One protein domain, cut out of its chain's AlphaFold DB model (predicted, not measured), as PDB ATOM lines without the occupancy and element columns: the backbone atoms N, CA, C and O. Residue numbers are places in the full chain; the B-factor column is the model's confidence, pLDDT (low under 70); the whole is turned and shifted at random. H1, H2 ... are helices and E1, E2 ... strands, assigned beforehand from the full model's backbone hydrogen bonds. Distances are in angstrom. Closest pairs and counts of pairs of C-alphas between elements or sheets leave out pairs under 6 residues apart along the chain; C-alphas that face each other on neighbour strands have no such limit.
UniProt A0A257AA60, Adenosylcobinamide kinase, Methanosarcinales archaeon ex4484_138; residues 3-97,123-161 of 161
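This is residues 3 to 97 and 123 to 161 of the 161 residues of the protein "Adenosylcobinamide kinase" of Methanosarcinales archaeon ex4484_138 (UniProt A0A257AA60). What would one see first? Two sheets lie face to face as a sandwich, E1 E2 E3 E4 and E5 E6 E7, their strands crossed at 42 degrees; H1 covers the side of the first turned away from the second, and the long H2 covers the other side of the second. In the hairpin of E2 and E3 both strands bend: E2 by 130 degrees at residue 17, while E3 bends by 121 degrees at residue 29. What is it built of? The printed part has 134 residues with seven named strands and two named helices, in the order E1 E2 E3 H1 E4 E5 E6 E7 H2, class mixed; the first sheet is mixed, the second antiparallel. It is compact, with a radius of gyration of the C-alphas of 14.8 A and spans of 41 by 39 by 24 A.

How is the larger sheet joined? E1, residues 3 to 6, E2, residues 9 to 20, and E3, residues 26 to 37, form a meander, each strand the antiparallel neighbour of the one before, with N 4 and O 11 at 2.9 A and N 12 and O 33 at 2.8 A within hydrogen-bond range. E3, H1, residues 48 to 59, and E4, residues 65 to 70, make a strand-helix-strand unit, two parallel strands with a helix between, its crossover right-handed; N 68 and O 34 are 2.8 A apart. H1 is on this twisted sheet as a second layer, its height 8.9 A, across the strands at 81 degrees to E3 on the local plane. What faces that sheet? E5, residues 78 to 81, and E6, residues 85 to 92, are a hairpin, with N 80 and O 87 at 2.9 A; E7, residues 127 to 134, is antiparallel to E6, with N 88 and O 131 at 2.8 A. The closest C-alphas of E4 and E7, Thr 70 and Thr 127, are 5.8 A apart. Where is the long helix? H2, residues 140 to 159, is on the sheet E5 E6 E7 as a second layer, its height 9.7 A, over E6 and E7; its closest C-alphas to E7 are Lys 154 and Ile 128, 7.1 A. Every O i to N i+4 pair is within hydrogen-bond range in H1, and 14 of 16 in H2.

Where do the elements begin and end? E1 begins at C-alpha 3, (-15.678, 30.250, 28.955), and H2 ends at C-alpha 159, (-11.450, 1.207, 19.977). Which are longest? H2 measures 29.2 A, E7 22.7 A, E6 22.4 A and E3 21.5 A.

Is anything missing? Residues 98 to 122 are not printed, and C-alphas 97 and 123 are 9.1 A apart across the cut; of the links printed whole, none is long. Where is confidence low? The pLDDT is under 70 at residues 40 to 46, 93 to 97, 123 to 126 and 157 to 161.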
ATOM      1  N   TYR A   3     -14.874  30.911  29.984       98.06
ATOM      2  CA  TYR A   3     -15.678  30.250  28.955       98.06
ATOM      3  C   TYR A   3     -17.176  30.455  29.174       98.06
ATOM      4  O   TYR A   3     -17.635  30.694  30.288       98.06
ATOM      5  N   THR A   4     -17.943  30.362  28.090       97.94
ATOM      6  CA  THR A   4     -19.411  30.356  28.112       97.94
ATOM      7  C   THR A   4     -19.941  29.395  27.060       97.94
ATOM      8  O   THR A   4     -19.351  29.263  25.987       97.94
ATOM      9  N   VAL A   5     -21.076  28.761  27.340       97.62
ATOM     10  CA  VAL A   5     -21.845  28.019  26.336       97.62
ATOM     11  C   VAL A   5     -23.061  28.863  25.971       97.62
ATOM     12  O   VAL A   5     -23.877  29.185  26.833       97.62
ATOM     13  N   ARG A   6     -23.167  29.261  24.700       95.38
ATOM     14  CA  ARG A   6     -24.295  30.033  24.162       95.38
ATOM     15  C   ARG A   6     -24.937  29.255  23.030       95.38
ATOM     16  O   ARG A   6     -24.290  29.003  22.016       95.38
ATOM     17  N   GLU A   7     -26.206  28.895  23.204       92.12
ATOM     18  CA  GLU A   7     -26.955  28.049  22.269       92.12
ATOM     19  C   GLU A   7     -26.175  26.765  21.909       92.12
ATOM     20  O   GLU A   7     -26.101  25.830  22.701       92.12
ATOM     21  N   ASN A   8     -25.560  26.745  20.725       93.06
ATOM     22  CA  ASN A   8     -24.836  25.622  20.138       93.06
ATOM     23  C   ASN A   8     -23.317  25.854  20.080       93.06
ATOM     24  O   ASN A   8     -22.617  25.133  19.372       93.06
ATOM     25  N   THR A   9     -22.796  26.860  20.783       96.81
ATOM     26  CA  THR A   9     -21.377  27.231  20.737       96.81
ATOM     27  C   THR A   9     -20.769  27.264  22.130       96.81
ATOM     28  O   THR A   9     -21.236  28.006  22.996       96.81
ATOM     29  N   LEU A  10     -19.672  26.536  22.321       98.44
ATOM     30  CA  LEU A  10     -18.704  26.825  23.374       98.44
ATOM     31  C   LEU A  10     -17.791  27.958  22.898       98.44
ATOM     32  O   LEU A  10     -17.195  27.835  21.832       98.44
ATOM     33  N   ILE A  11     -17.650  29.013  23.696       98.50
ATOM     34  CA  ILE A  11     -16.726  30.127  23.455       98.50
ATOM     35  C   ILE A  11     -15.789  30.232  24.653       98.50
ATOM     36  O   ILE A  11     -16.256  30.371  25.786       98.50
ATOM     37  N   VAL A  12     -14.486  30.200  24.397       98.50
ATOM     38  CA  VAL A  12     -13.427  30.297  25.399       98.50
ATOM     39  C   VAL A  12     -12.554  31.505  25.084       98.50
ATOM     40  O   VAL A  12     -11.945  31.576  24.022       98.50
ATOM     41  N   ASN A  13     -12.505  32.453  26.015       98.19
ATOM     42  CA  ASN A  13     -11.765  33.704  25.902       98.19
ATOM     43  C   ASN A  13     -10.542  33.702  26.826       98.19
ATOM     44  O   ASN A  13     -10.609  33.273  27.990       98.19
ATOM     45  N   GLY A  14      -9.445  34.254  26.337       96.62
ATOM     46  CA  GLY A  14      -8.178  34.391  27.046       96.62
ATOM     47  C   GLY A  14      -7.121  34.961  26.113       96.62
ATOM     48  O   GLY A  14      -7.462  35.443  25.047       96.62
ATOM     49  N   GLU A  15      -5.862  34.888  26.513       96.06
ATOM     50  CA  GLU A  15      -4.731  35.134  25.621       96.06
ATOM     51  C   GLU A  15      -4.043  33.786  25.443       96.06
ATOM     52  O   GLU A  15      -3.643  33.171  26.438       96.06
ATOM     53  N   PHE A  16      -4.001  33.278  24.214       96.75
ATOM     54  CA  PHE A  16      -3.512  31.933  23.939       96.75
ATOM     55  C   PHE A  16      -2.486  31.957  22.824       96.75
ATOM     56  O   PHE A  16      -2.812  32.339  21.704       96.75
ATOM     57  N   GLU A  17      -1.309  31.411  23.097       96.50
ATOM     58  CA  GLU A  17      -0.482  30.838  22.047       96.50
ATOM     59  C   GLU A  17      -1.070  29.465  21.694       96.50
ATOM     60  O   GLU A  17      -0.913  28.492  22.435       96.50
ATOM     61  N   ALA A  18      -1.831  29.387  20.602       95.81
ATOM     62  CA  ALA A  18      -2.621  28.201  20.289       95.81
ATOM     63  C   ALA A  18      -2.112  27.480  19.040       95.81
ATOM     64  O   ALA A  18      -1.709  28.106  18.059       95.81
ATOM     65  N   LEU A  19      -2.220  26.150  19.056       95.88
ATOM     66  CA  LEU A  19      -2.010  25.265  17.913       95.88
ATOM     67  C   LEU A  19      -3.310  24.505  17.629       95.88
ATOM     68  O   LEU A  19      -3.877  23.866  18.513       95.88
ATOM     69  N   SER A  20      -3.804  24.596  16.396       94.06
ATOM     70  CA  SER A  20      -5.084  24.009  15.996       94.06
ATOM     71  C   SER A  20      -4.963  23.200  14.711       94.06
ATOM     72  O   SER A  20      -4.347  23.644  13.744       94.06
ATOM     73  N   SER A  21      -5.611  22.035  14.677       89.31
ATOM     74  CA  SER A  21      -5.854  21.245  13.458       89.31
ATOM     75  C   SER A  21      -7.203  21.564  12.798       89.31
ATOM     76  O   SER A  21      -7.594  20.916  11.831       89.31
ATOM     77  N   GLY A  22      -7.934  22.547  13.336       84.50
ATOM     78  CA  GLY A  22      -9.222  22.984  12.817       84.50
ATOM     79  C   GLY A  22      -9.128  23.796  11.526       84.50
ATOM     80  O   GLY A  22      -8.074  23.958  10.912       84.50
ATOM     81  N   ILE A  23     -10.267  24.360  11.129       83.38
ATOM     82  CA  ILE A  23     -10.377  25.211   9.941       83.38
ATOM     83  C   ILE A  23      -9.480  26.442  10.115       83.38
ATOM     84  O   ILE A  23      -9.559  27.128  11.134       83.38
ATOM     85  N   ASN A  24      -8.639  26.729   9.115       85.88
ATOM     86  CA  ASN A  24      -7.605  27.774   9.181       85.88
ATOM     87  C   ASN A  24      -6.657  27.631  10.390       85.88
ATOM     88  O   ASN A  24      -6.228  28.640  10.967       85.88
ATOM     89  N   GLY A  25      -6.363  26.381  10.765       89.06
ATOM     90  CA  GLY A  25      -5.460  25.986  11.840       89.06
ATOM     91  C   GLY A  25      -4.003  26.440  11.662       89.06
ATOM     92  O   GLY A  25      -3.695  27.403  10.956       89.06
ATOM     93  N   GLY A  26      -3.091  25.761  12.349       94.00
ATOM     94  CA  GLY A  26      -1.696  26.166  12.529       94.00
ATOM     95  C   GLY A  26      -1.452  26.750  13.918       94.00
ATOM     96  O   GLY A  26      -2.291  26.598  14.806       94.00
ATOM     97  N   ARG A  27      -0.305  27.412  14.100       95.44
ATOM     98  CA  ARG A  27       0.103  28.038  15.363       95.44
ATOM     99  C   ARG A  27       0.019  29.555  15.267       95.44
ATOM    100  O   ARG A  27       0.539  30.115  14.302       95.44
ATOM    101  N   LYS A  28      -0.656  30.208  16.211       95.94
ATOM    102  CA  LYS A  28      -0.704  31.676  16.325       95.94
ATOM    103  C   LYS A  28      -1.283  32.105  17.669       95.94
ATOM    104  O   LYS A  28      -2.020  31.341  18.297       95.94
ATOM    105  N   ASP A  29      -1.029  33.357  18.023       97.44
ATOM    106  CA  ASP A  29      -1.711  34.008  19.134       97.44
ATOM    107  C   ASP A  29      -3.176  34.274  18.774       97.44
ATOM    108  O   ASP A  29      -3.485  34.799  17.697       97.44
ATOM    109  N   VAL A  30      -4.091  33.880  19.658       97.50
ATOM    110  CA  VAL A  30      -5.538  34.070  19.513       97.50
ATOM    111  C   VAL A  30      -6.161  34.474  20.838       97.50
ATOM    112  O   VAL A  30      -5.750  34.018  21.903       97.50
ATOM    113  N   THR A  31      -7.221  35.275  20.768       97.31
ATOM    114  CA  THR A  31      -7.958  35.696  21.970       97.31
ATOM    115  C   THR A  31      -9.161  34.803  22.268       97.31
ATOM    116  O   THR A  31      -9.716  34.794  23.371       97.31
ATOM    117  N   THR A  32      -9.603  34.051  21.256       98.06
ATOM    118  CA  THR A  32     -10.821  33.249  21.326       98.06
ATOM    119  C   THR A  32     -10.643  31.893  20.654       98.06
ATOM    120  O   THR A  32     -10.203  31.788  19.506       98.06
ATOM    121  N   LEU A  33     -11.064  30.855  21.369       98.12
ATOM    122  CA  LEU A  33     -11.274  29.508  20.853       98.12
ATOM    123  C   LEU A  33     -12.774  29.222  20.910       98.12
ATOM    124  O   LEU A  33     -13.426  29.539  21.907       98.12
ATOM    125  N   PHE A  34     -13.345  28.604  19.884       97.44
ATOM    126  CA  PHE A  34     -14.731  28.148  19.960       97.44
ATOM    127  C   PHE A  34     -14.932  26.774  19.336       97.44
ATOM    128  O   PHE A  34     -14.198  26.360  18.442       97.44
ATOM    129  N   ASN A  35     -15.968  26.079  19.793       96.00
ATOM    130  CA  ASN A  35     -16.433  24.823  19.215       96.00
ATOM    131  C   ASN A  35     -17.942  24.926  18.990       96.00
ATOM    132  O   ASN A  35     -18.692  25.201  19.929       96.00
ATOM    133  N   HIS A  36     -18.388  24.756  17.748       94.25
ATOM    134  CA  HIS A  36     -19.770  24.997  17.347       94.25
ATOM    135  C   HIS A  36     -20.437  23.733  16.808       94.25
ATOM    136  O   HIS A  36     -19.917  23.090  15.893       94.25
ATOM    137  N   THR A  37     -21.619  23.409  17.334       91.12
ATOM    138  CA  THR A  37     -22.447  22.330  16.799       91.12
ATOM    139  C   THR A  37     -23.033  22.748  15.457       91.12
ATOM    140  O   THR A  37     -23.888  23.633  15.408       91.12
ATOM    141  N   ILE A  38     -22.628  22.094  14.370       84.88
ATOM    142  CA  ILE A  38     -23.220  22.340  13.058       84.88
ATOM    143  C   ILE A  38     -24.681  21.899  13.049       84.88
ATOM    144  O   ILE A  38     -25.056  20.870  13.613       84.88
ATOM    145  N   ASN A  39     -25.513  22.664  12.356       74.38
ATOM    146  CA  ASN A  39     -26.849  22.214  12.000       74.38
ATOM    147  C   ASN A  39     -26.787  21.557  10.608       74.38
ATOM    148  O   ASN A  39     -26.552  22.276   9.632       74.38
ATOM    149  N   PRO A  40     -27.031  20.235  10.490       65.88
ATOM    150  CA  PRO A  40     -26.920  19.510   9.222       65.88
ATOM    151  C   PRO A  40     -27.800  20.093   8.112       65.88
ATOM    152  O   PRO A  40     -27.425  20.054   6.947       65.88
ATOM    153  N   LYS A  41     -28.940  20.704   8.466       62.19
ATOM    154  CA  LYS A  41     -29.866  21.317   7.499       62.19
ATOM    155  C   LYS A  41     -29.301  22.570   6.822       62.19
ATOM    156  O   LYS A  41     -29.783  22.953   5.764       62.19
ATOM    157  N   PHE A  42     -28.310  23.217   7.437       58.44
ATOM    158  CA  PHE A  42     -27.669  24.433   6.922       58.44
ATOM    159  C   PHE A  42     -26.235  24.187   6.443       58.44
ATOM    160  O   PHE A  42     -25.579  25.121   5.979       58.44
ATOM    161  N   PHE A  43     -25.741  22.949   6.539       62.41
ATOM    162  CA  PHE A  43     -24.439  22.568   6.007       62.41
ATOM    163  C   PHE A  43     -24.572  22.287   4.506       62.41
ATOM    164  O   PHE A  43     -24.587  21.150   4.052       62.41
ATOM    165  N   ASN A  44     -24.769  23.359   3.742       55.72
ATOM    166  CA  ASN A  44     -25.105  23.303   2.327       55.72
ATOM    167  C   ASN A  44     -23.928  23.875   1.530       55.72
ATOM    168  O   ASN A  44     -23.787  25.096   1.516       55.72
ATOM    169  N   HIS A  45     -23.060  23.016   0.972       58.22
ATOM    170  CA  HIS A  45     -21.925  23.288   0.050       58.22
ATOM    171  C   HIS A  45     -21.038  24.533   0.303       58.22
ATOM    172  O   HIS A  45     -20.212  24.896  -0.529       58.22
ATOM    173  N   THR A  46     -21.189  25.199   1.443       63.81
ATOM    174  CA  THR A  46     -20.479  26.417   1.811       63.81
ATOM    175  C   THR A  46     -19.121  25.991   2.349       63.81
ATOM    176  O   THR A  46     -19.097  25.122   3.228       63.81
ATOM    177  N   PRO A  47     -18.008  26.579   1.878       74.31
ATOM    178  CA  PRO A  47     -16.700  26.206   2.386       74.31
ATOM    179  C   PRO A  47     -16.644  26.372   3.918       74.31
ATOM    180  O   PRO A  47     -17.175  27.363   4.441       74.31
ATOM    181  N   PRO A  48     -16.053  25.418   4.661       72.31
ATOM    182  CA  PRO A  48     -16.071  25.420   6.123       72.31
ATOM    183  C   PRO A  48     -15.546  26.719   6.760       72.31
ATOM    184  O   PRO A  48     -16.048  27.138   7.809       72.31
ATOM    185  N   GLU A  49     -14.601  27.414   6.119       77.81
ATOM    186  CA  GLU A  49     -14.098  28.713   6.580       77.81
ATOM    187  C   GLU A  49     -15.195  29.773   6.702       77.81
ATOM    188  O   GLU A  49     -15.265  30.464   7.723       77.81
ATOM    189  N   HIS A  50     -16.116  29.849   5.742       84.25
ATOM    190  CA  HIS A  50     -17.230  30.793   5.793       84.25
ATOM    191  C   HIS A  50     -18.195  30.458   6.928       84.25
ATOM    192  O   HIS A  50     -18.804  31.359   7.504       84.25
ATOM    193  N   TYR A  51     -18.332  29.179   7.277       84.31
ATOM    194  CA  TYR A  51     -19.164  28.769   8.400       84.31
ATOM    195  C   TYR A  51     -18.574  29.263   9.726       84.31
ATOM    196  O   TYR A  51     -19.276  29.889  10.519       84.31
ATOM    197  N   THR A  52     -17.270  29.059   9.943       89.50
ATOM    198  CA  THR A  52     -16.593  29.570  11.149       89.50
ATOM    199  C   THR A  52     -16.614  31.097  11.228       89.50
ATOM    200  O   THR A  52     -16.803  31.629  12.317       89.50
ATOM    201  N   GLN A  53     -16.504  31.803  10.095       92.50
ATOM    202  CA  GLN A  53     -16.652  33.261  10.053       92.50
ATOM    203  C   GLN A  53     -18.062  33.700  10.458       92.50
ATOM    204  O   GLN A  53     -18.195  34.543  11.333       92.50
ATOM    205  N   LYS A  54     -19.116  33.076   9.912       91.94
ATOM    206  CA  LYS A  54     -20.505  33.385  10.298       91.94
ATOM    207  C   LYS A  54     -20.758  33.176  11.792       91.94
ATOM    208  O   LYS A  54     -21.493  33.945  12.406       91.94
ATOM    209  N   VAL A  55     -20.169  32.131  12.379       93.38
ATOM    210  CA  VAL A  55     -20.245  31.893  13.828       93.38
ATOM    211  C   VAL A  55     -19.520  33.002  14.588       93.38
ATOM    212  O   VAL A  55     -20.088  33.543  15.533       93.38
ATOM    213  N   ALA A  56     -18.307  33.369  14.169       95.56
ATOM    214  CA  ALA A  56     -17.558  34.456  14.789       95.56
ATOM    215  C   ALA A  56     -18.328  35.786  14.729       95.56
ATOM    216  O   ALA A  56     -18.518  36.416  15.768       95.56
ATOM    217  N   ASP A  57     -18.872  36.144  13.563       96.31
ATOM    218  CA  ASP A  57     -19.676  37.355  13.361       96.31
ATOM    219  C   ASP A  57     -20.917  37.367  14.262       96.31
ATOM    220  O   ASP A  57     -21.186  38.362  14.935       96.31
ATOM    221  N   LYS A  58     -21.639  36.238  14.344       95.62
ATOM    222  CA  LYS A  58     -22.833  36.094  15.195       95.62
ATOM    223  C   LYS A  58     -22.547  36.418  16.665       95.62
ATOM    224  O   LYS A  58     -23.418  36.953  17.348       95.62
ATOM    225  N   TYR A  59     -21.368  36.056  17.161       96.81
ATOM    226  CA  TYR A  59     -20.992  36.249  18.563       96.81
ATOM    227  C   TYR A  59     -20.037  37.428  18.790       96.81
ATOM    228  O   TYR A  59     -19.590  37.617  19.920       96.81
ATOM    229  N   GLY A  60     -19.746  38.223  17.754       96.69
ATOM    230  CA  GLY A  60     -18.829  39.361  17.842       96.69
ATOM    231  C   GLY A  60     -17.394  38.961  18.197       96.69
ATOM    232  O   GLY A  60     -16.728  39.686  18.929       96.69
ATOM    233  N   ILE A  61     -16.936  37.795  17.733       96.88
ATOM    234  CA  ILE A  61     -15.594  37.272  18.008       96.88
ATOM    235  C   ILE A  61     -14.600  37.909  17.022       96.88
ATOM    236  O   ILE A  61     -14.689  37.640  15.819       96.88
ATOM    237  N   PRO A  62     -13.641  38.727  17.488       94.62
ATOM    238  CA  PRO A  62     -12.642  39.316  16.612       94.62
ATOM    239  C   PRO A  62     -11.624  38.265  16.154       94.62
ATOM    240  O   PRO A  62     -11.323  37.302  16.860       94.62
ATOM    241  N   ARG A  63     -11.053  38.464  14.963       93.44
ATOM    242  CA  ARG A  63      -9.845  37.737  14.547       93.44
ATOM    243  C   ARG A  63      -8.619  38.288  15.302       93.44
ATOM    244  O   ARG A  63      -8.602  39.483  15.589       93.44
ATOM    245  N   PRO A  64      -7.576  37.470  15.539       94.50
ATOM    246  CA  PRO A  64      -7.476  36.047  15.205       94.50
ATOM    247  C   PRO A  64      -8.176  35.134  16.234       94.50
ATOM    248  O   PRO A  64      -8.135  35.373  17.439       94.50
ATOM    249  N   TYR A  65      -8.809  34.063  15.743       96.69
ATOM    250  CA  TYR A  65      -9.479  33.033  16.544       96.69
ATOM    251  C   TYR A  65      -9.222  31.642  15.954       96.69
ATOM    252  O   TYR A  65      -8.907  31.518  14.766       96.69
ATOM    253  N   PHE A  66      -9.454  30.593  16.747       97.38
ATOM    254  CA  PHE A  66      -9.625  29.235  16.225       97.38
ATOM    255  C   PHE A  66     -11.038  28.713  16.467       97.38
ATOM    256  O   PHE A  66     -11.563  28.778  17.576       97.38
ATOM    257  N   GLY A  67     -11.642  28.183  15.403       94.56
ATOM    258  CA  GLY A  67     -12.989  27.628  15.418       94.56
ATOM    259  C   GLY A  67     -12.988  26.153  15.046       94.56
ATOM    260  O   GLY A  67     -12.478  25.772  13.991       94.56
ATOM    261  N   LEU A  68     -13.594  25.332  15.897       93.88
ATOM    262  CA  LEU A  68     -13.882  23.927  15.634       93.88
ATOM    263  C   LEU A  68     -15.375  23.745  15.337       93.88
ATOM    264  O   LEU A  68     -16.226  24.462  15.868       93.88
ATOM    265  N   LEU A  69     -15.688  22.771  14.484       91.00
ATOM    266  CA  LEU A  69     -17.053  22.377  14.141       91.00
ATOM    267  C   LEU A  69     -17.297  20.940  14.602       91.00
ATOM    268  O   LEU A  69     -16.421  20.089  14.462       91.00
ATOM    269  N   THR A  70     -18.482  20.659  15.138       88.75
ATOM    270  CA  THR A  70     -18.847  19.326  15.645       88.75
ATOM    271  C   THR A  70     -20.304  18.990  15.333       88.75
ATOM    272  O   THR A  70     -21.135  19.883  15.210       88.75
ATOM    273  N   ALA A  71     -20.646  17.706  15.230       86.50
ATOM    274  CA  ALA A  71     -22.041  17.247  15.180       86.50
ATOM    275  C   ALA A  71     -22.657  17.063  16.585       86.50
ATOM    276  O   ALA A  71     -23.862  16.855  16.732       86.50
ATOM    277  N   VAL A  72     -21.838  17.140  17.635       87.50
ATOM    278  CA  VAL A  72     -22.240  16.903  19.023       87.50
ATOM    279  C   VAL A  72     -22.957  18.126  19.576       87.50
ATOM    280  O   VAL A  72     -22.426  19.234  19.537       87.50
ATOM    281  N   LYS A  73     -24.155  17.936  20.136       88.81
ATOM    282  CA  LYS A  73     -24.898  19.010  20.820       88.81
ATOM    283  C   LYS A  73     -24.132  19.470  22.063       88.81
ATOM    284  O   LYS A  73     -23.745  18.629  22.869       88.81
ATOM    285  N   MET A  74     -24.020  20.783  22.282       93.00
ATOM    286  CA  MET A  74     -23.272  21.354  23.419       93.00
ATOM    287  C   MET A  74     -23.757  20.910  24.807       93.00
ATOM    288  O   MET A  74     -22.986  20.959  25.754       93.00
ATOM    289  N   LYS A  75     -24.985  20.387  24.945       92.00
ATOM    290  CA  LYS A  75     -25.434  19.743  26.196       92.00
ATOM    291  C   LYS A  75     -24.625  18.492  26.587       92.00
ATOM    292  O   LYS A  75     -24.743  18.034  27.713       92.00
ATOM    293  N   TYR A  76     -23.868  17.920  25.647       91.19
ATOM    294  CA  TYR A  76     -22.965  16.785  25.861       91.19
ATOM    295  C   TYR A  76     -21.495  17.209  25.979       91.19
ATOM    296  O   TYR A  76     -20.624  16.346  26.058       91.19
ATOM    297  N   LEU A  77     -21.206  18.515  25.973       94.62
ATOM    298  CA  LEU A  77     -19.869  19.029  26.244       94.62
ATOM    299  C   LEU A  77     -19.410  18.548  27.625       94.62
ATOM    300  O   LEU A  77     -20.097  18.778  28.619       94.62
ATOM    301  N   GLN A  78     -18.242  17.920  27.675       95.19
ATOM    302  CA  GLN A  78     -17.543  17.623  28.919       95.19
ATOM    303  C   GLN A  78     -16.477  18.685  29.158       95.19
ATOM    304  O   GLN A  78     -15.762  19.075  28.233       95.19
ATOM    305  N   ILE A  79     -16.390  19.156  30.399       97.06
ATOM    306  CA  ILE A  79     -15.379  20.112  30.844       97.06
ATOM    307  C   ILE A  79     -14.687  19.478  32.038       97.06
ATOM    308  O   ILE A  79     -15.321  19.236  33.063       97.06
ATOM    309  N   ILE A  80     -13.403  19.180  31.881       96.00
ATOM    310  CA  ILE A  80     -12.573  18.570  32.917       96.00
ATOM    311  C   ILE A  80     -11.474  19.569  33.240       96.00
ATOM    312  O   ILE A  80     -10.843  20.104  32.332       96.00
ATOM    313  N   THR A  81     -11.268  19.838  34.522       96.50
ATOM    314  CA  THR A  81     -10.282  20.810  34.989       96.50
ATOM    315  C   THR A  81      -9.478  20.206  36.126       96.50
ATOM    316  O   THR A  81     -10.051  19.565  37.009       96.50
ATOM    317  N   ASP A  82      -8.176  20.458  36.119       93.50
ATOM    318  CA  ASP A  82      -7.298  20.274  37.270       93.50
ATOM    319  C   ASP A  82      -6.432  21.532  37.487       93.50
ATOM    320  O   ASP A  82      -6.743  22.613  36.977       93.50
ATOM    321  N   GLU A  83      -5.376  21.415  38.292       93.62
ATOM    322  CA  GLU A  83      -4.450  22.512  38.587       93.62
ATOM    323  C   GLU A  83      -3.692  23.016  37.344       93.62
ATOM    324  O   GLU A  83      -3.435  24.214  37.217       93.62
ATOM    325  N   TYR A  84      -3.396  22.139  36.386       92.56
ATOM    326  CA  TYR A  84      -2.506  22.403  35.256       92.56
ATOM    327  C   TYR A  84      -3.238  22.598  33.931       92.56
ATOM    328  O   TYR A  84      -2.720  23.300  33.058       92.56
ATOM    329  N   LEU A  85      -4.408  21.985  33.753       95.25
ATOM    330  CA  LEU A  85      -5.123  21.984  32.482       95.25
ATOM    331  C   LEU A  85      -6.641  22.103  32.631       95.25
ATOM    332  O   LEU A  85      -7.263  21.633  33.584       95.25
ATOM    333  N   THR A  86      -7.253  22.684  31.602       97.81
ATOM    334  CA  THR A  86      -8.683  22.570  31.319       97.81
ATOM    335  C   THR A  86      -8.873  21.899  29.962       97.81
ATOM    336  O   THR A  86      -8.343  22.368  28.954       97.81
ATOM    337  N   ALA A  87      -9.668  20.834  29.914       96.75
ATOM    338  CA  ALA A  87     -10.063  20.146  28.693       96.75
ATOM    339  C   ALA A  87     -11.559  20.350  28.414       96.75
ATOM    340  O   ALA A  87     -12.409  20.053  29.253       96.75
ATOM    341  N   PHE A  88     -11.878  20.804  27.203       97.44
ATOM    342  CA  PHE A  88     -13.238  20.880  26.676       97.44
ATOM    343  C   PHE A  88     -13.404  19.829  25.586       97.44
ATOM    344  O   PHE A  88     -12.716  19.876  24.563       97.44
ATOM    345  N   ILE A  89     -14.318  18.887  25.792       94.56
ATOM    346  CA  ILE A  89     -14.439  17.695  24.954       94.56
ATOM    347  C   ILE A  89     -15.865  17.587  24.431       94.56
ATOM    348  O   ILE A  89     -16.827  17.509  25.193       94.56
ATOM    349  N   THR A  90     -16.004  17.529  23.110       91.19
ATOM    350  CA  THR A  90     -17.245  17.097  22.463       91.19
ATOM    351  C   THR A  90     -16.968  15.807  21.721       91.19
ATOM    352  O   THR A  90     -16.223  15.830  20.743       91.19
ATOM    353  N   ALA A  91     -17.568  14.709  22.169       85.88
ATOM    354  CA  ALA A  91     -17.433  13.398  21.551       85.88
ATOM    355  C   ALA A  91     -18.810  12.857  21.159       85.88
ATOM    356  O   ALA A  91     -19.736  12.829  21.969       85.88
ATOM    357  N   GLY A  92     -18.947  12.452  19.902       75.50
ATOM    358  CA  GLY A  92     -20.122  11.767  19.385       75.50
ATOM    359  C   GLY A  92     -19.668  10.681  18.433       75.50
ATOM    360  O   GLY A  92     -19.172  10.987  17.352       75.50
ATOM    361  N   ILE A  93     -19.844   9.434  18.852       63.16
ATOM    362  CA  ILE A  93     -19.555   8.224  18.080       63.16
ATOM    363  C   ILE A  93     -20.879   7.576  17.664       63.16
ATOM    364  O   ILE A  93     -21.266   6.523  18.154       63.16
ATOM    365  N   THR A  94     -21.641   8.236  16.797       49.66
ATOM    366  CA  THR A  94     -22.770   7.552  16.147       49.66
ATOM    367  C   THR A  94     -22.223   6.905  14.882       49.66
ATOM    368  O   THR A  94     -21.789   7.624  13.987       49.66
ATOM    369  N   ASN A  95     -22.184   5.570  14.833       38.88
ATOM    370  CA  ASN A  95     -21.791   4.811  13.640       38.88
ATOM    371  C   ASN A  95     -22.691   5.236  12.457       38.88
ATOM    372  O   ASN A  95     -23.914   5.295  12.615       38.88
ATOM    373  N   PRO A  96     -22.104   5.581  11.303       38.44
ATOM    374  CA  PRO A  96     -22.031   4.574  10.253       38.44
ATOM    375  C   PRO A  96     -20.635   4.526   9.616       38.44
ATOM    376  O   PRO A  96     -20.106   5.525   9.134       38.44
ATOM    377  N   SER A  97     -20.047   3.333   9.534       30.44
ATOM    378  CA  SER A  97     -19.171   3.025   8.402       30.44
ATOM    379  C   SER A  97     -19.953   3.267   7.098       30.44
ATOM    380  O   SER A  97     -21.119   2.855   7.070       30.44
ATOM    381  N   GLU A 123     -26.482  10.383   7.672       44.78
ATOM    382  CA  GLU A 123     -25.222   9.866   8.206       44.78
ATOM    383  C   GLU A 123     -24.660  10.911   9.173       44.78
ATOM    384  O   GLU A 123     -24.371  12.055   8.812       44.78
ATOM    385  N   THR A 124     -24.605  10.551  10.451       47.84
ATOM    386  CA  THR A 124     -24.130  11.457  11.492       47.84
ATOM    387  C   THR A 124     -22.617  11.326  11.532       47.84
ATOM    388  O   THR A 124     -22.108  10.287  11.931       47.84
ATOM    389  N   ILE A 125     -21.897  12.362  11.101       52.16
ATOM    390  CA  ILE A 125     -20.433  12.389  11.175       52.16
ATOM    391  C   ILE A 125     -20.030  12.219  12.643       52.16
ATOM    392  O   ILE A 125     -20.334  13.073  13.484       52.16
ATOM    393  N   GLY A 126     -19.342  11.119  12.950       62.66
ATOM    394  CA  GLY A 126     -18.712  10.938  14.249       62.66
ATOM    395  C   GLY A 126     -17.629  11.998  14.428       62.66
ATOM    396  O   GLY A 126     -16.690  12.063  13.639       62.66
ATOM    397  N   THR A 127     -17.761  12.862  15.433       75.38
ATOM    398  CA  THR A 127     -16.769  13.915  15.703       75.38
ATOM    399  C   THR A 127     -16.316  13.832  17.146       75.38
ATOM    400  O   THR A 127     -17.137  13.747  18.059       75.38
ATOM    401  N   ILE A 128     -15.000  13.886  17.343       85.25
ATOM    402  CA  ILE A 128     -14.394  14.121  18.648       85.25
ATOM    403  C   ILE A 128     -13.492  15.346  18.521       85.25
ATOM    404  O   ILE A 128     -12.457  15.283  17.861       85.25
ATOM    405  N   ASN A 129     -13.879  16.454  19.143       91.62
ATOM    406  CA  ASN A 129     -13.046  17.652  19.253       91.62
ATOM    407  C   ASN A 129     -12.597  17.804  20.703       91.62
ATOM    408  O   ASN A 129     -13.397  17.622  21.622       91.62
ATOM    409  N   ILE A 130     -11.328  18.162  20.879       94.00
ATOM    410  CA  ILE A 130     -10.717  18.451  22.172       94.00
ATOM    411  C   ILE A 130     -10.098  19.842  22.063       94.00
ATOM    412  O   ILE A 130      -9.322  20.096  21.143       94.00
ATOM    413  N   ILE A 131     -10.452  20.740  22.981       96.81
ATOM    414  CA  ILE A 131      -9.714  21.982  23.228       96.81
ATOM    415  C   ILE A 131      -9.021  21.803  24.573       96.81
ATOM    416  O   ILE A 131      -9.693  21.670  25.594       96.81
ATOM    417  N   LEU A 132      -7.690  21.781  24.557       96.56
ATOM    418  CA  LEU A 132      -6.859  21.660  25.749       96.56
ATOM    419  C   LEU A 132      -6.202  23.011  26.035       96.56
ATOM    420  O   LEU A 132      -5.583  23.595  25.148       96.56
ATOM    421  N   ILE A 133      -6.353  23.507  27.260       97.44
ATOM    422  CA  ILE A 133      -5.780  24.778  27.708       97.44
ATOM    423  C   ILE A 133      -4.902  24.497  28.917       97.44
ATOM    424  O   ILE A 133      -5.414  24.120  29.966       97.44
ATOM    425  N   ALA A 134      -3.597  24.704  28.769       96.62
ATOM    426  CA  ALA A 134      -2.668  24.688  29.890       96.62
ATOM    427  C   ALA A 134      -2.773  25.996  30.690       96.62
ATOM    428  O   ALA A 134      -2.976  27.074  30.129       96.62
ATOM    429  N   HIS A 135      -2.618  25.907  32.008       95.25
ATOM    430  CA  HIS A 135      -2.598  27.058  32.917       95.25
ATOM    431  C   HIS A 135      -1.201  27.686  33.056       95.25
ATOM    432  O   HIS A 135      -1.012  28.619  33.833       95.25
ATOM    433  N   ALA A 136      -0.234  27.193  32.280       92.69
ATOM    434  CA  ALA A 136       1.127  27.695  32.181       92.69
ATOM    435  C   ALA A 136       1.611  27.625  30.726       92.69
ATOM    436  O   ALA A 136       1.058  26.885  29.908       92.69
ATOM    437  N   THR A 137       2.662  28.379  30.409       92.44
ATOM    438  CA  THR A 137       3.339  28.293  29.113       92.44
ATOM    439  C   THR A 137       3.998  26.925  28.963       92.44
ATOM    440  O   THR A 137       4.709  26.470  29.859       92.44
ATOM    441  N   LEU A 138       3.768  26.274  27.826       93.62
ATOM    442  CA  LEU A 138       4.398  25.004  27.486       93.62
ATOM    443  C   LEU A 138       5.621  25.259  26.608       93.62
ATOM    444  O   LEU A 138       5.583  26.117  25.729       93.62
ATOM    445  N   SER A 139       6.691  24.490  26.813       95.00
ATOM    446  CA  SER A 139       7.761  24.406  25.817       95.00
ATOM    447  C   SER A 139       7.254  23.709  24.546       95.00
ATOM    448  O   SER A 139       6.202  23.062  24.555       95.00
ATOM    449  N   GLU A 140       8.018  23.794  23.457       93.81
ATOM    450  CA  GLU A 140       7.712  23.084  22.208       93.81
ATOM    451  C   GLU A 140       7.530  21.579  22.436       93.81
ATOM    452  O   GLU A 140       6.577  20.970  21.949       93.81
ATOM    453  N   GLU A 141       8.416  20.977  23.232       95.75
ATOM    454  CA  GLU A 141       8.404  19.548  23.541       95.75
ATOM    455  C   GLU A 141       7.181  19.173  24.381       95.75
ATOM    456  O   GLU A 141       6.549  18.138  24.143       95.75
ATOM    457  N   ALA A 142       6.815  20.024  25.344       94.06
ATOM    458  CA  ALA A 142       5.634  19.827  26.172       94.06
ATOM    459  C   ALA A 142       4.343  19.973  25.350       94.06
ATOM    460  O   ALA A 142       3.420  19.176  25.516       94.06
ATOM    461  N   MET A 143       4.288  20.931  24.419       93.62
ATOM    462  CA  MET A 143       3.157  21.108  23.507       93.62
ATOM    463  C   MET A 143       3.011  19.910  22.559       93.62
ATOM    464  O   MET A 143       1.907  19.386  22.398       93.62
ATOM    465  N   ALA A 144       4.117  19.428  21.984       93.56
ATOM    466  CA  ALA A 144       4.123  18.231  21.146       93.56
ATOM    467  C   ALA A 144       3.644  16.995  21.924       93.56
ATOM    468  O   ALA A 144       2.766  16.271  21.454       93.56
ATOM    469  N   SER A 145       4.156  16.800  23.143       93.69
ATOM    470  CA  SER A 145       3.748  15.700  24.023       93.69
ATOM    471  C   SER A 145       2.259  15.777  24.370       93.69
ATOM    472  O   SER A 145       1.553  14.780  24.255       93.69
ATOM    473  N   ALA A 146       1.747  16.968  24.700       92.44
ATOM    474  CA  ALA A 146       0.330  17.170  24.999       92.44
ATOM    475  C   ALA A 146      -0.577  16.815  23.807       92.44
ATOM    476  O   ALA A 146      -1.626  16.196  23.993       92.44
ATOM    477  N   ILE A 147      -0.168  17.157  22.579       92.06
ATOM    478  CA  ILE A 147      -0.907  16.800  21.356       92.06
ATOM    479  C   ILE A 147      -0.922  15.287  21.144       92.06
ATOM    480  O   ILE A 147      -1.978  14.734  20.823       92.06
ATOM    481  N   ILE A 148       0.220  14.621  21.329       93.19
ATOM    482  CA  ILE A 148       0.327  13.161  21.218       93.19
ATOM    483  C   ILE A 148      -0.606  12.501  22.235       93.19
ATOM    484  O   ILE A 148      -1.502  11.759  21.837       93.19
ATOM    485  N   THR A 149      -0.492  12.857  23.515       92.31
ATOM    486  CA  THR A 149      -1.324  12.292  24.586       92.31
ATOM    487  C   THR A 149      -2.816  12.537  24.347       92.31
ATOM    488  O   THR A 149      -3.623  11.616  24.471       92.31
ATOM    489  N   ALA A 150      -3.210  13.752  23.945       90.12
ATOM    490  CA  ALA A 150      -4.606  14.048  23.618       90.12
ATOM    491  C   ALA A 150      -5.107  13.213  22.424       90.12
ATOM    492  O   ALA A 150      -6.266  12.791  22.404       90.12
ATOM    493  N   THR A 151      -4.244  12.946  21.441       89.19
ATOM    494  CA  THR A 151      -4.572  12.134  20.261       89.19
ATOM    495  C   THR A 151      -4.700  10.651  20.608       89.19
ATOM    496  O   THR A 151      -5.645   9.999  20.155       89.19
ATOM    497  N   GLU A 152      -3.813  10.114  21.443       88.75
ATOM    498  CA  GLU A 152      -3.886   8.739  21.951       88.75
ATOM    499  C   GLU A 152      -5.162   8.530  22.773       88.75
ATOM    500  O   GLU A 152      -5.934   7.606  22.501       88.75
ATOM    501  N   ALA A 153      -5.454   9.453  23.696       83.81
ATOM    502  CA  ALA A 153      -6.676   9.426  24.500       83.81
ATOM    503  C   ALA A 153      -7.942   9.508  23.628       83.81
ATOM    504  O   ALA A 153      -8.896   8.756  23.836       83.81
ATOM    505  N   LYS A 154      -7.946  10.375  22.606       83.38
ATOM    506  CA  LYS A 154      -9.030  10.453  21.615       83.38
ATOM    507  C   LYS A 154      -9.201   9.146  20.839       83.38
ATOM    508  O   LYS A 154     -10.331   8.765  20.550       83.38
ATOM    509  N   SER A 155      -8.104   8.473  20.498       80.50
ATOM    510  CA  SER A 155      -8.122   7.220  19.736       80.50
ATOM    511  C   SER A 155      -8.669   6.059  20.565       80.50
ATOM    512  O   SER A 155      -9.451   5.261  20.054       80.50
ATOM    513  N   PHE A 156      -8.342   6.000  21.859       75.94
ATOM    514  CA  PHE A 156      -8.859   4.977  22.774       75.94
ATOM    515  C   PHE A 156     -10.397   4.934  22.814       75.94
ATOM    516  O   PHE A 156     -10.983   3.851  22.877       75.94
ATOM    517  N   LEU A 157     -11.055   6.094  22.696       65.44
ATOM    518  CA  LEU A 157     -12.519   6.195  22.644       65.44
ATOM    519  C   LEU A 157     -13.143   5.506  21.421       65.44
ATOM    520  O   LEU A 157     -14.298   5.108  21.504       65.44
ATOM    521  N   TYR A 158     -12.414   5.359  20.311       60.72
ATOM    522  CA  TYR A 158     -12.909   4.670  19.112       60.72
ATOM    523  C   TYR A 158     -12.741   3.148  19.173       60.72
ATOM    524  O   TYR A 158     -13.511   2.434  18.542       60.72
ATOM    525  N   PHE A 159     -11.737   2.647  19.897       57.47
ATOM    526  CA  PHE A 159     -11.450   1.207  19.977       57.47
ATOM    527  C   PHE A 159     -12.132   0.504  21.157       57.47
ATOM    528  O   PHE A 159     -12.090  -0.721  21.240       57.47
ATOM    529  N   SER A 160     -12.745   1.265  22.066       50.69
ATOM    530  CA  SER A 160     -13.392   0.744  23.280       50.69
ATOM    531  C   SER A 160     -14.927   0.701  23.199       50.69
ATOM    532  O   SER A 160     -15.574   0.392  24.199       50.69
ATOM    533  N   SER A 161     -15.503   1.047  22.044       47.50
ATOM    534  CA  SER A 161     -16.946   1.102  21.752       47.50
ATOM    535  C   SER A 161     -17.343   0.071  20.708       47.50
ATOM    536  O   SER A 161     -18.397  -0.574  20.897       47.50
TER     537      SER A 161